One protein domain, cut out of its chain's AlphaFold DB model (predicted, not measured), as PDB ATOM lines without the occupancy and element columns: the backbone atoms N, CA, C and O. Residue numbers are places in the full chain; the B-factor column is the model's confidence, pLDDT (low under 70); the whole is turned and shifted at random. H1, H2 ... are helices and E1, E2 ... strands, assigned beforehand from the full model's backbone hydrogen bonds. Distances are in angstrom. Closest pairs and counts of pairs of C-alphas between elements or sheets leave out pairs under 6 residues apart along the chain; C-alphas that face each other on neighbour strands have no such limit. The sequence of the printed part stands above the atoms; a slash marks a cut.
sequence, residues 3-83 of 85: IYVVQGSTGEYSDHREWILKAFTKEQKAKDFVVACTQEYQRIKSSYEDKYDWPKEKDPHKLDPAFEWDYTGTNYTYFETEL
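This is residues 3 to 83 of the 85 residues of an uncharacterized protein of Parcubacteria group bacterium ADurb.Bin216 (UniProt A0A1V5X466). A single long helix, H1, lies along one face of a small, strongly twisted sheet of three strands, making two layers. A long unnamed stretch, residues 48 to 74, runs on from the end of H1 and folds back to the sheet's last strand, E3. The printed part has 81 residues with one named helix and three named strands, in the order E1, E2, H1, E3; across the sheet the order is E2, E1, E3, with neighbours antiparallel. The class is mixed, helices and strands. The whole is compact, with a radius of gyration of the C-alphas of 13.1 A, and spans 40 by 27 by 18 A.

E1, residues 3 to 10, is the inner strand. E2, residues 17 to 24, is an edge strand and forms a hairpin with E1, antiparallel at 154 degrees between directions; N 6 and O 22 are within hydrogen-bond range at 2.8 A, and N 19 and O 8 at 3.0 A. H1, residues 27 to 47, is on the sheet at a height of 8.7 A over it. It lies over E1, at 15 degrees to it on the local plane, and runs along the strands. The closest C-alphas of E1 and H1 are those of Tyr 4 and Glu 27, 5.9 A apart. Every O i to N i+4 pair in H1 is within hydrogen-bond range. E3, residues 75 to 82, is the other edge strand, antiparallel to E1 at 150 degrees; N 5 and O 79 are within hydrogen-bond range at 2.9 A, and N 77 and O 7 at 3.0 A. The closest C-alphas of H1 and E3 are those of Val 34 and Tyr 76, 5.7 A apart. E2, H1 and E3 form a split strand-helix-strand unit, two strands running the same way with E1 between them in the sheet, and its crossover is right-handed.

E1 begins at C-alpha 3, at (-36.342, -31.784, 1.846), and measures 23.2 A from first to last C-alpha. E2 measures 21.7 A. H1 measures 30.5 A and ends at C-alpha 47, at (-59.109, -49.561, -15.775). E3 measures 23.2 A and ends at C-alpha 82, at (-30.508, -32.237, 2.874).

The two C-alphas farthest apart are those of Glu 49 and Leu 83, 41.4 A. The printed part, residues 3 to 83, has no cut. The link from E2 to H1 is tight, that from E1 to E2 is short, and that from H1 to E3 is long, with 27 residues. The mean pLDDT of the printed part is 89.8; residue 51 and residues 54 to 60 are under 70.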
ATOM      1  N   ILE A   3     -35.363 -31.550   2.906       98.19
ATOM      2  CA  ILE A   3     -36.342 -31.784   1.846       98.19
ATOM      3  C   ILE A   3     -36.780 -33.250   1.832       98.19
ATOM      4  O   ILE A   3     -36.087 -34.138   2.322       98.19
ATOM      5  N   TYR A   4     -37.948 -33.484   1.252       98.44
ATOM      6  CA  TYR A   4     -38.579 -34.791   1.135       98.44
ATOM      7  C   TYR A   4     -38.788 -35.091  -0.340       98.44
ATOM      8  O   TYR A   4     -39.574 -34.408  -1.003       98.44
ATOM      9  N   VAL A   5     -38.059 -36.071  -0.858       98.12
ATOM     10  CA  VAL A   5     -38.054 -36.420  -2.278       98.12
ATOM     11  C   VAL A   5     -38.953 -37.627  -2.483       98.12
ATOM     12  O   VAL A   5     -38.768 -38.649  -1.831       98.12
ATOM     13  N   VAL A   6     -39.944 -37.491  -3.361       98.25
ATOM     14  CA  VAL A   6     -40.838 -38.576  -3.765       98.25
ATOM     15  C   VAL A   6     -40.251 -39.279  -4.979       98.25
ATOM     16  O   VAL A   6     -39.891 -38.618  -5.961       98.25
ATOM     17  N   GLN A   7     -40.207 -40.607  -4.916       97.81
ATOM     18  CA  GLN A   7     -39.747 -41.470  -5.994       97.81
ATOM     19  C   GLN A   7     -40.780 -42.544  -6.335       97.81
ATOM     20  O   GLN A   7     -41.582 -42.950  -5.488       97.81
ATOM     21  N   GLY A   8     -40.749 -42.977  -7.588       97.06
ATOM     22  CA  GLY A   8     -41.460 -44.139  -8.089       97.06
ATOM     23  C   GLY A   8     -40.471 -45.276  -8.298       97.06
ATOM     24  O   GLY A   8     -39.290 -45.030  -8.554       97.06
ATOM     25  N   SER A   9     -40.943 -46.509  -8.161       96.81
ATOM     26  CA  SER A   9     -40.158 -47.700  -8.462       96.81
ATOM     27  C   SER A   9     -41.014 -48.815  -9.048       96.81
ATOM     28  O   SER A   9     -42.183 -48.957  -8.684       96.81
ATOM     29  N   THR A  10     -40.421 -49.638  -9.903       95.00
ATOM     30  CA  THR A  10     -41.059 -50.794 -10.554       95.00
ATOM     31  C   THR A  10     -39.976 -51.842 -10.839       95.00
ATOM     32  O   THR A  10     -38.803 -51.483 -10.948       95.00
ATOM     33  N   GLY A  11     -40.347 -53.110 -11.006       92.44
ATOM     34  CA  GLY A  11     -39.397 -54.190 -11.302       92.44
ATOM     35  C   GLY A  11     -38.774 -54.826 -10.061       92.44
ATOM     36  O   GLY A  11     -38.978 -54.385  -8.929       92.44
ATOM     37  N   GLU A  12     -37.999 -55.884 -10.285       91.25
ATOM     38  CA  GLU A  12     -37.283 -56.634  -9.257       91.25
ATOM     39  C   GLU A  12     -35.869 -57.008  -9.731       91.25
ATOM     40  O   GLU A  12     -35.622 -57.405 -10.867       91.25
ATOM     41  N   TYR A  13     -34.894 -56.975  -8.822       89.88
ATOM     42  CA  TYR A  13     -33.510 -57.364  -9.121       89.88
ATOM     43  C   TYR A  13     -32.888 -56.558 -10.281       89.88
ATOM     44  O   TYR A  13     -32.509 -55.406 -10.092       89.88
ATOM     45  N   SER A  14     -32.708 -57.172 -11.456       90.38
ATOM     46  CA  SER A  14     -31.969 -56.597 -12.585       90.38
ATOM     47  C   SER A  14     -32.796 -55.674 -13.473       90.38
ATOM     48  O   SER A  14     -32.209 -54.937 -14.260       90.38
ATOM     49  N   ASP A  15     -34.126 -55.731 -13.391       89.81
ATOM     50  CA  ASP A  15     -35.015 -54.822 -14.121       89.81
ATOM     51  C   ASP A  15     -35.644 -53.749 -13.223       89.81
ATOM     52  O   ASP A  15     -36.460 -52.959 -13.700       89.81
ATOM     53  N   HIS A  16     -35.202 -53.679 -11.958       93.69
ATOM     54  CA  HIS A  16     -35.574 -52.627 -11.020       93.69
ATOM     55  C   HIS A  16     -35.243 -51.254 -11.596       93.69
ATOM     56  O   HIS A  16     -34.115 -50.980 -12.022       93.69
ATOM     57  N   ARG A  17     -36.237 -50.375 -11.576       94.06
ATOM     58  CA  ARG A  17     -36.119 -48.983 -11.991       94.06
ATOM     59  C   ARG A  17     -36.656 -48.086 -10.904       94.06
ATOM     60  O   ARG A  17     -37.662 -48.396 -10.274       94.06
ATOM     61  N   GLU A  18     -36.003 -46.945 -10.751       96.06
ATOM     62  CA  GLU A  18     -36.417 -45.876  -9.855       96.06
ATOM     63  C   GLU A  18     -36.343 -44.547 -10.591       96.06
ATOM     64  O   GLU A  18     -35.459 -44.328 -11.425       96.06
ATOM     65  N   TRP A  19     -37.260 -43.645 -10.271       96.12
ATOM     66  CA  TRP A  19     -37.261 -42.296 -10.818       96.12
ATOM     67  C   TRP A  19     -37.740 -41.289  -9.781       96.12
ATOM     68  O   TRP A  19     -38.562 -41.589  -8.917       96.12
ATOM     69  N   ILE A  20     -37.224 -40.064  -9.877       96.50
ATOM     70  CA  ILE A  20     -37.603 -38.959  -8.995       96.50
ATOM     71  C   ILE A  20     -38.774 -38.196  -9.609       96.50
ATOM     72  O   ILE A  20     -38.691 -37.739 -10.746       96.50
ATOM     73  N   LEU A  21     -39.842 -38.005  -8.831       94.75
ATOM     74  CA  LEU A  21     -41.025 -37.267  -9.273       94.75
ATOM     75  C   LEU A  21     -40.950 -35.803  -8.854       94.75
ATOM     76  O   LEU A  21     -41.162 -34.890  -9.654       94.75
ATOM     77  N   LYS A  22     -40.746 -35.571  -7.552       95.88
ATOM     78  CA  LYS A  22     -40.907 -34.244  -6.952       95.88
ATOM     79  C   LYS A  22     -40.282 -34.159  -5.567       95.88
ATOM     80  O   LYS A  22     -40.352 -35.110  -4.798       95.88
ATOM     81  N   ALA A  23     -39.757 -32.987  -5.222       97.25
ATOM     82  CA  ALA A  23     -39.302 -32.671  -3.873       97.25
ATOM     83  C   ALA A  23     -40.253 -31.692  -3.170       97.25
ATOM     84  O   ALA A  23     -40.830 -30.795  -3.791       97.25
ATOM     85  N   PHE A  24     -40.395 -31.847  -1.855       97.88
ATOM     86  CA  PHE A  24     -41.200 -30.991  -0.989       97.88
ATOM     87  C   PHE A  24     -40.379 -30.502   0.201       97.88
ATOM     88  O   PHE A  24     -39.540 -31.217   0.732       97.88
ATOM     89  N   THR A  25     -40.680 -29.300   0.687       97.81
ATOM     90  CA  THR A  25     -40.080 -28.751   1.918       97.81
ATOM     91  C   THR A  25     -40.820 -29.171   3.192       97.81
ATOM     92  O   THR A  25     -40.386 -28.857   4.295       97.81
ATOM     93  N   LYS A  26     -41.961 -29.865   3.064       98.06
ATOM     94  CA  LYS A  26     -42.771 -30.366   4.184       98.06
ATOM     95  C   LYS A  26     -43.054 -31.850   3.998       98.06
ATOM     96  O   LYS A  26     -43.638 -32.223   2.983       98.06
ATOM     97  N   GLU A  27     -42.748 -32.657   5.009       98.06
ATOM     98  CA  GLU A  27     -42.948 -34.112   4.985       98.06
ATOM     99  C   GLU A  27     -44.400 -34.488   4.677       98.06
ATOM    100  O   GLU A  27     -44.664 -35.320   3.813       98.06
ATOM    101  N   GLN A  28     -45.362 -33.812   5.318       98.38
ATOM    102  CA  GLN A  28     -46.781 -34.089   5.099       98.38
ATOM    103  C   GLN A  28     -47.185 -33.911   3.629       98.38
ATOM    104  O   GLN A  28     -47.976 -34.691   3.118       98.38
ATOM    105  N   LYS A  29     -46.594 -32.944   2.913       98.38
ATOM    106  CA  LYS A  29     -46.871 -32.758   1.481       98.38
ATOM    107  C   LYS A  29     -46.318 -33.899   0.630       98.38
ATOM    108  O   LYS A  29     -46.977 -34.274  -0.333       98.38
ATOM    109  N   ALA A  30     -45.164 -34.462   0.991       98.31
ATOM    110  CA  ALA A  30     -44.634 -35.653   0.331       98.31
ATOM    111  C   ALA A  30     -45.523 -36.881   0.595       98.31
ATOM    112  O   ALA A  30     -45.869 -37.586  -0.348       98.31
ATOM    113  N   LYS A  31     -45.977 -37.080   1.843       98.56
ATOM    114  CA  LYS A  31     -46.924 -38.151   2.211       98.56
ATOM    115  C   LYS A  31     -48.234 -38.052   1.430       98.56
ATOM    116  O   LYS A  31     -48.644 -39.026   0.804       98.56
ATOM    117  N   ASP A  32     -48.854 -36.872   1.422       98.50
ATOM    118  CA  ASP A  32     -50.096 -36.625   0.681       98.50
ATOM    119  C   ASP A  32     -49.907 -36.912  -0.820       98.50
ATOM    120  O   ASP A  32     -50.780 -37.487  -1.469       98.50
ATOM    121  N   PHE A  33     -48.746 -36.542  -1.371       98.19
ATOM    122  CA  PHE A  33     -48.427 -36.764  -2.778       98.19
ATOM    123  C   PHE A  33     -48.197 -38.245  -3.110       98.19
ATOM    124  O   PHE A  33     -48.696 -38.708  -4.133       98.19
ATOM    125  N   VAL A  34     -47.524 -39.007  -2.240       98.31
ATOM    126  CA  VAL A  34     -47.378 -40.470  -2.381       98.31
ATOM    127  C   VAL A  34     -48.742 -41.158  -2.385       98.31
ATOM    128  O   VAL A  34     -48.997 -42.009  -3.239       98.31
ATOM    129  N   VAL A  35     -49.647 -40.761  -1.484       98.25
ATOM    130  CA  VAL A  35     -51.019 -41.294  -1.445       98.25
ATOM    131  C   VAL A  35     -51.756 -40.976  -2.744       98.25
ATOM    132  O   VAL A  35     -52.356 -41.872  -3.332       98.25
ATOM    133  N   ALA A  36     -51.672 -39.734  -3.226       97.56
ATOM    134  CA  ALA A  36     -52.314 -39.325  -4.472       97.56
ATOM    135  C   ALA A  36     -51.774 -40.094  -5.691       97.56
ATOM    136  O   ALA A  36     -52.560 -40.547  -6.522       97.56
ATOM    137  N   CYS A  37     -50.454 -40.298  -5.781       96.50
ATOM    138  CA  CYS A  37     -49.852 -41.095  -6.854       96.50
ATOM    139  C   CYS A  37     -50.290 -42.559  -6.772       96.50
ATOM    140  O   CYS A  37     -50.703 -43.152  -7.760       96.50
ATOM    141  N   THR A  38     -50.306 -43.130  -5.569       95.88
ATOM    142  CA  THR A  38     -50.767 -44.508  -5.369       95.88
ATOM    143  C   THR A  38     -52.227 -44.678  -5.787       95.88
ATOM    144  O   THR A  38     -52.562 -45.640  -6.470       95.88
ATOM    145  N   GLN A  39     -53.104 -43.742  -5.417       95.62
ATOM    146  CA  GLN A  39     -54.518 -43.780  -5.798       95.62
ATOM    147  C   GLN A  39     -54.715 -43.683  -7.312       95.62
ATOM    148  O   GLN A  39     -55.525 -44.424  -7.870       95.62
ATOM    149  N   GLU A  40     -53.968 -42.803  -7.979       93.19
ATOM    150  CA  GLU A  40     -54.035 -42.659  -9.432       93.19
ATOM    151  C   GLU A  40     -53.527 -43.926 -10.132       93.19
ATOM    152  O   GLU A  40     -54.210 -44.433 -11.020       93.19
ATOM    153  N   TYR A  41     -52.421 -44.519  -9.667       91.75
ATOM    154  CA  TYR A  41     -51.966 -45.830 -10.136       91.75
ATOM    155  C   TYR A  41     -53.019 -46.931  -9.927       91.75
ATOM    156  O   TYR A  41     -53.251 -47.727 -10.832       91.75
ATOM    157  N   GLN A  42     -53.718 -46.975  -8.789       91.12
ATOM    158  CA  GLN A  42     -54.789 -47.961  -8.595       91.12
ATOM    159  C   GLN A  42     -55.969 -47.729  -9.546       91.12
ATOM    160  O   GLN A  42     -56.501 -48.696 -10.091       91.12
ATOM    161  N   ARG A  43     -56.366 -46.472  -9.797       89.94
ATOM    162  CA  ARG A  43     -57.403 -46.138 -10.794       89.94
ATOM    163  C   ARG A  43     -57.007 -46.648 -12.176       89.94
ATOM    164  O   ARG A  43     -57.813 -47.270 -12.864       89.94
ATOM    165  N   ILE A  44     -55.764 -46.376 -12.549       87.38
ATOM    166  CA  ILE A  44     -55.099 -46.826 -13.767       87.38
ATOM    167  C   ILE A  44     -55.163 -48.344 -13.867       87.38
ATOM    168  O   ILE A  44     -55.828 -48.861 -14.755       87.38
ATOM    169  N   LYS A  45     -54.583 -49.055 -12.903       87.31
ATOM    170  CA  LYS A  45     -54.552 -50.515 -12.856       87.31
ATOM    171  C   LYS A  45     -55.945 -51.135 -12.906       87.31
ATOM    172  O   LYS A  45     -56.127 -52.158 -13.539       87.31
ATOM    173  N   SER A  46     -56.938 -50.513 -12.274       88.12
ATOM    174  CA  SER A  46     -58.324 -51.006 -12.291       88.12
ATOM    175  C   SER A  46     -59.031 -50.788 -13.633       88.12
ATOM    176  O   SER A  46     -60.067 -51.395 -13.878       88.12
ATOM    177  N   SER A  47     -58.514 -49.889 -14.475       85.81
ATOM    178  CA  SER A  47     -59.109 -49.561 -15.775       85.81
ATOM    179  C   SER A  47     -58.626 -50.479 -16.900       85.81
ATOM    180  O   SER A  47     -59.217 -50.451 -17.977       85.81
ATOM    181  N   TYR A  48     -57.576 -51.273 -16.669       81.56
ATOM    182  CA  TYR A  48     -56.970 -52.153 -17.669       81.56
ATOM    183  C   TYR A  48     -56.827 -53.564 -17.103       81.56
ATOM    184  O   TYR A  48     -56.380 -53.731 -15.970       81.56
ATOM    185  N   GLU A  49     -57.217 -54.575 -17.880       73.94
ATOM    186  CA  GLU A  49     -57.078 -55.977 -17.467       73.94
ATOM    187  C   GLU A  49     -55.598 -56.384 -17.393       73.94
ATOM    188  O   GLU A  49     -55.196 -57.060 -16.445       73.94
ATOM    189  N   ASP A  50     -54.778 -55.898 -18.334       74.00
ATOM    190  CA  ASP A  50     -53.327 -56.077 -18.362       74.00
ATOM    191  C   ASP A  50     -52.590 -54.739 -18.612       74.00
ATOM    192  O   ASP A  50     -53.089 -53.832 -19.283       74.00
ATOM    193  N   LYS A  51     -51.350 -54.619 -18.122       69.62
ATOM    194  CA  LYS A  51     -50.448 -53.498 -18.434       69.62
ATOM    195  C   LYS A  51     -50.162 -53.358 -19.935       69.62
ATOM    196  O   LYS A  51     -49.782 -52.279 -20.376       69.62
ATOM    197  N   TYR A  52     -50.296 -54.426 -20.726       72.62
ATOM    198  CA  TYR A  52     -50.114 -54.378 -22.181       72.62
ATOM    199  C   TYR A  52     -51.319 -53.775 -22.917       72.62
ATOM    200  O   TYR A  52     -51.143 -53.273 -24.029       72.62
ATOM    201  N   ASP A  53     -52.499 -53.754 -22.287       74.06
ATOM    202  CA  ASP A  53     -53.708 -53.101 -22.815       74.06
ATOM    203  C   ASP A  53     -53.693 -51.582 -22.592       74.06
ATOM    204  O   ASP A  53     -54.526 -50.841 -23.124       74.06
ATOM    205  N   TRP A  54     -52.727 -51.107 -21.809       69.44
ATOM    206  CA  TRP A  54     -52.527 -49.707 -21.490       69.44
ATOM    207  C   TRP A  54     -52.177 -48.880 -22.746       69.44
ATOM    208  O   TRP A  54     -51.131 -49.096 -23.375       69.44
ATOM    209  N   PRO A  55     -52.982 -47.865 -23.113       63.91
ATOM    210  CA  PRO A  55     -52.702 -46.996 -24.238       63.91
ATOM    211  C   PRO A  55     -51.543 -46.069 -23.871       63.91
ATOM    212  O   PRO A  55     -51.715 -45.058 -23.187       63.91
ATOM    213  N   LYS A  56     -50.357 -46.390 -24.398       63.25
ATOM    214  CA  LYS A  56     -49.111 -45.616 -24.229       63.25
ATOM    215  C   LYS A  56     -49.256 -44.123 -24.554       63.25
ATOM    216  O   LYS A  56     -48.458 -43.318 -24.096       63.25
ATOM    217  N   GLU A  57     -50.268 -43.760 -25.338       61.97
ATOM    218  CA  GLU A  57     -50.488 -42.406 -25.843       61.97
ATOM    219  C   GLU A  57     -51.486 -41.573 -25.021       61.97
ATOM    220  O   GLU A  57     -51.608 -40.378 -25.290       61.97
ATOM    221  N   LYS A  58     -52.235 -42.153 -24.062       55.69
ATOM    222  CA  LYS A  58     -53.468 -41.495 -23.574       55.69
ATOM    223  C   LYS A  58     -53.652 -41.247 -22.085       55.69
ATOM    224  O   LYS A  58     -54.621 -40.573 -21.749       55.69
ATOM    225  N   ASP A  59     -52.755 -41.673 -21.209       62.62
ATOM    226  CA  ASP A  59     -52.852 -41.248 -19.807       62.62
ATOM    227  C   ASP A  59     -51.486 -41.340 -19.114       62.62
ATOM    228  O   ASP A  59     -51.298 -42.228 -18.290       62.62
ATOM    229  N   PRO A  60     -50.485 -40.489 -19.433       67.19
ATOM    230  CA  PRO A  60     -49.318 -40.394 -18.564       67.19
ATOM    231  C   PRO A  60     -49.861 -40.020 -17.191       67.19
ATOM    232  O   PRO A  60     -50.515 -38.984 -17.056       67.19
ATOM    233  N   HIS A  61     -49.697 -40.920 -16.224       82.25
ATOM    234  CA  HIS A  61     -50.188 -40.772 -14.863       82.25
ATOM    235  C   HIS A  61     -50.105 -39.299 -14.445       82.25
ATOM    236  O   HIS A  61     -49.027 -38.708 -14.456       82.25
ATOM    237  N   LYS A  62     -51.242 -38.660 -14.140       84.62
ATOM    238  CA  LYS A  62     -51.341 -37.180 -14.123       84.62
ATOM    239  C   LYS A  62     -50.365 -36.494 -13.168       84.62
ATOM    240  O   LYS A  62     -50.106 -35.298 -13.285       84.62
ATOM    241  N   LEU A  63     -49.882 -37.250 -12.188       90.31
ATOM    242  CA  LEU A  63     -48.955 -36.812 -11.153       90.31
ATOM    243  C   LEU A  63     -47.522 -37.324 -11.371       90.31
ATOM    244  O   LEU A  63     -46.618 -36.861 -10.685       90.31
ATOM    245  N   ASP A  64     -47.318 -38.250 -12.310       91.19
ATOM    246  CA  ASP A  64     -46.042 -38.905 -12.593       91.19
ATOM    247  C   ASP A  64     -45.785 -38.970 -14.111       91.19
ATOM    248  O   ASP A  64     -46.207 -39.906 -14.792       91.19
ATOM    249  N   PRO A  65     -45.088 -37.967 -14.670       86.06
ATOM    250  CA  PRO A  65     -44.747 -37.938 -16.090       86.06
ATOM    251  C   PRO A  65     -43.798 -39.061 -16.528       86.06
ATOM    252  O   PRO A  65     -43.714 -39.338 -17.721       86.06
ATOM    253  N   ALA A  66     -43.069 -39.665 -15.586       89.31
ATOM    254  CA  ALA A  66     -42.119 -40.745 -15.828       89.31
ATOM    255  C   ALA A  66     -42.695 -42.111 -15.427       89.31
ATOM    256  O   ALA A  66     -41.943 -43.062 -15.254       89.31
ATOM    257  N   PHE A  67     -44.022 -42.200 -15.283       89.88
ATOM    258  CA  PHE A  67     -44.707 -43.403 -14.840       89.88
ATOM    259  C   PHE A  67     -44.336 -44.621 -15.681       89.88
ATOM    260  O   PHE A  67     -44.631 -44.693 -16.878       89.88
ATOM    261  N   GLU A  68     -43.746 -45.604 -15.012       88.69
ATOM    262  CA  GLU A  68     -43.511 -46.932 -15.550       88.69
ATOM    263  C   GLU A  68     -44.317 -47.959 -14.755       88.69
ATOM    264  O   GLU A  68     -44.367 -47.912 -13.526       88.69
ATOM    265  N   TRP A  69     -44.941 -48.895 -15.472       86.06
ATOM    266  CA  TRP A  69     -45.705 -49.999 -14.900       86.06
ATOM    267  C   TRP A  69     -45.228 -51.324 -15.503       86.06
ATOM    268  O   TRP A  69     -45.387 -51.584 -16.699       86.06
ATOM    269  N   ASP A  70     -44.631 -52.168 -14.665       85.31
ATOM    270  CA  ASP A  70     -44.149 -53.501 -15.019       85.31
ATOM    271  C   ASP A  70     -45.040 -54.633 -14.439       85.31
ATOM    272  O   ASP A  70     -46.213 -54.432 -14.132       85.31
ATOM    273  N   TYR A  71     -44.521 -55.870 -14.366       83.19
ATOM    274  CA  TYR A  71     -45.279 -57.013 -13.835       83.19
ATOM    275  C   TYR A  71     -45.411 -56.991 -12.304       83.19
ATOM    276  O   TYR A  71     -46.364 -57.564 -11.777       83.19
ATOM    277  N   THR A  72     -44.497 -56.325 -11.594       88.31
ATOM    278  CA  THR A  72     -44.588 -56.129 -10.137       88.31
ATOM    279  C   THR A  72     -45.473 -54.950  -9.753       88.31
ATOM    280  O   THR A  72     -46.069 -54.935  -8.672       88.31
ATOM    281  N   GLY A  73     -45.660 -54.013 -10.678       90.19
ATOM    282  CA  GLY A  73     -46.442 -52.818 -10.445       90.19
ATOM    283  C   GLY A  73     -45.593 -51.653  -9.959       90.19
ATOM    284  O   GLY A  73     -44.450 -51.808  -9.544       90.19
ATOM    285  N   THR A  74     -46.199 -50.471  -9.969       93.50
ATOM    286  CA  THR A  74     -45.536 -49.244  -9.529       93.50
ATOM    287  C   THR A  74     -45.752 -49.008  -8.040       93.50
ATOM    288  O   THR A  74     -46.887 -49.025  -7.553       93.50
ATOM    289  N   ASN A  75     -44.671 -48.728  -7.320       96.50
ATOM    290  CA  ASN A  75     -44.696 -48.298  -5.928       96.50
ATOM    291  C   ASN A  75     -44.197 -46.860  -5.814       96.50
ATOM    292  O   ASN A  75     -43.265 -46.464  -6.508       96.50
ATOM    293  N   TYR A  76     -44.795 -46.092  -4.904       97.88
ATOM    294  CA  TYR A  76     -44.371 -44.727  -4.607       97.88
ATOM    295  C   TYR A  76     -43.930 -44.616  -3.157       97.88
ATOM    296  O   TYR A  76     -44.643 -45.025  -2.240       97.88
ATOM    297  N   THR A  77     -42.763 -44.023  -2.947       98.06
ATOM    298  CA  THR A  77     -42.186 -43.794  -1.623       98.06
ATOM    299  C   THR A  77     -41.588 -42.394  -1.553       98.06
ATOM    300  O   THR A  77     -41.554 -41.654  -2.537       98.06
ATOM    301  N   TYR A  78     -41.149 -41.991  -0.365       98.31
ATOM    302  CA  TYR A  78     -40.373 -40.773  -0.199       98.31
ATOM    303  C   TYR A  78     -39.224 -41.010   0.773       98.31
ATOM    304  O   TYR A  78     -39.321 -41.859   1.662       98.31
ATOM    305  N   PHE A  79     -38.163 -40.227   0.622       98.06
ATOM    306  CA  PHE A  79     -37.035 -40.204   1.543       98.06
ATOM    307  C   PHE A  79     -36.682 -38.767   1.942       98.06
ATOM    308  O   PHE A  79     -36.981 -37.807   1.227       98.06
ATOM    309  N   GLU A  80     -36.085 -38.620   3.124       98.12
ATOM    310  CA  GLU A  80     -35.577 -37.346   3.638       98.12
ATOM    311  C   GLU A  80     -34.125 -37.152   3.186       98.12
ATOM    312  O   GLU A  80     -33.327 -38.087   3.240       98.12
ATOM    313  N   THR A  81     -33.778 -35.940   2.754       97.50
ATOM    314  CA  THR A  81     -32.389 -35.554   2.480       97.50
ATOM    315  C   THR A  81     -32.157 -34.065   2.755       97.50
ATOM    316  O   THR A  81     -33.101 -33.305   3.003       97.50
ATOM    317  N   GLU A  82     -30.898 -33.637   2.737       97.31
ATOM    318  CA  GLU A  82     -30.508 -32.237   2.874       97.31
ATOM    319  C   GLU A  82     -30.267 -31.608   1.498       97.31
ATOM    320  O   GLU A  82     -29.578 -32.159   0.649       97.31
ATOM    321  N   LEU A  83     -30.859 -30.435   1.272       94.69
ATOM    322  CA  LEU A  83     -30.517 -29.574   0.149       94.69
ATOM    323  C   LEU A  83     -29.216 -28.828   0.468       94.69
ATOM    324  O   LEU A  83     -29.199 -28.052   1.437       94.69
TER     325      LEU A  83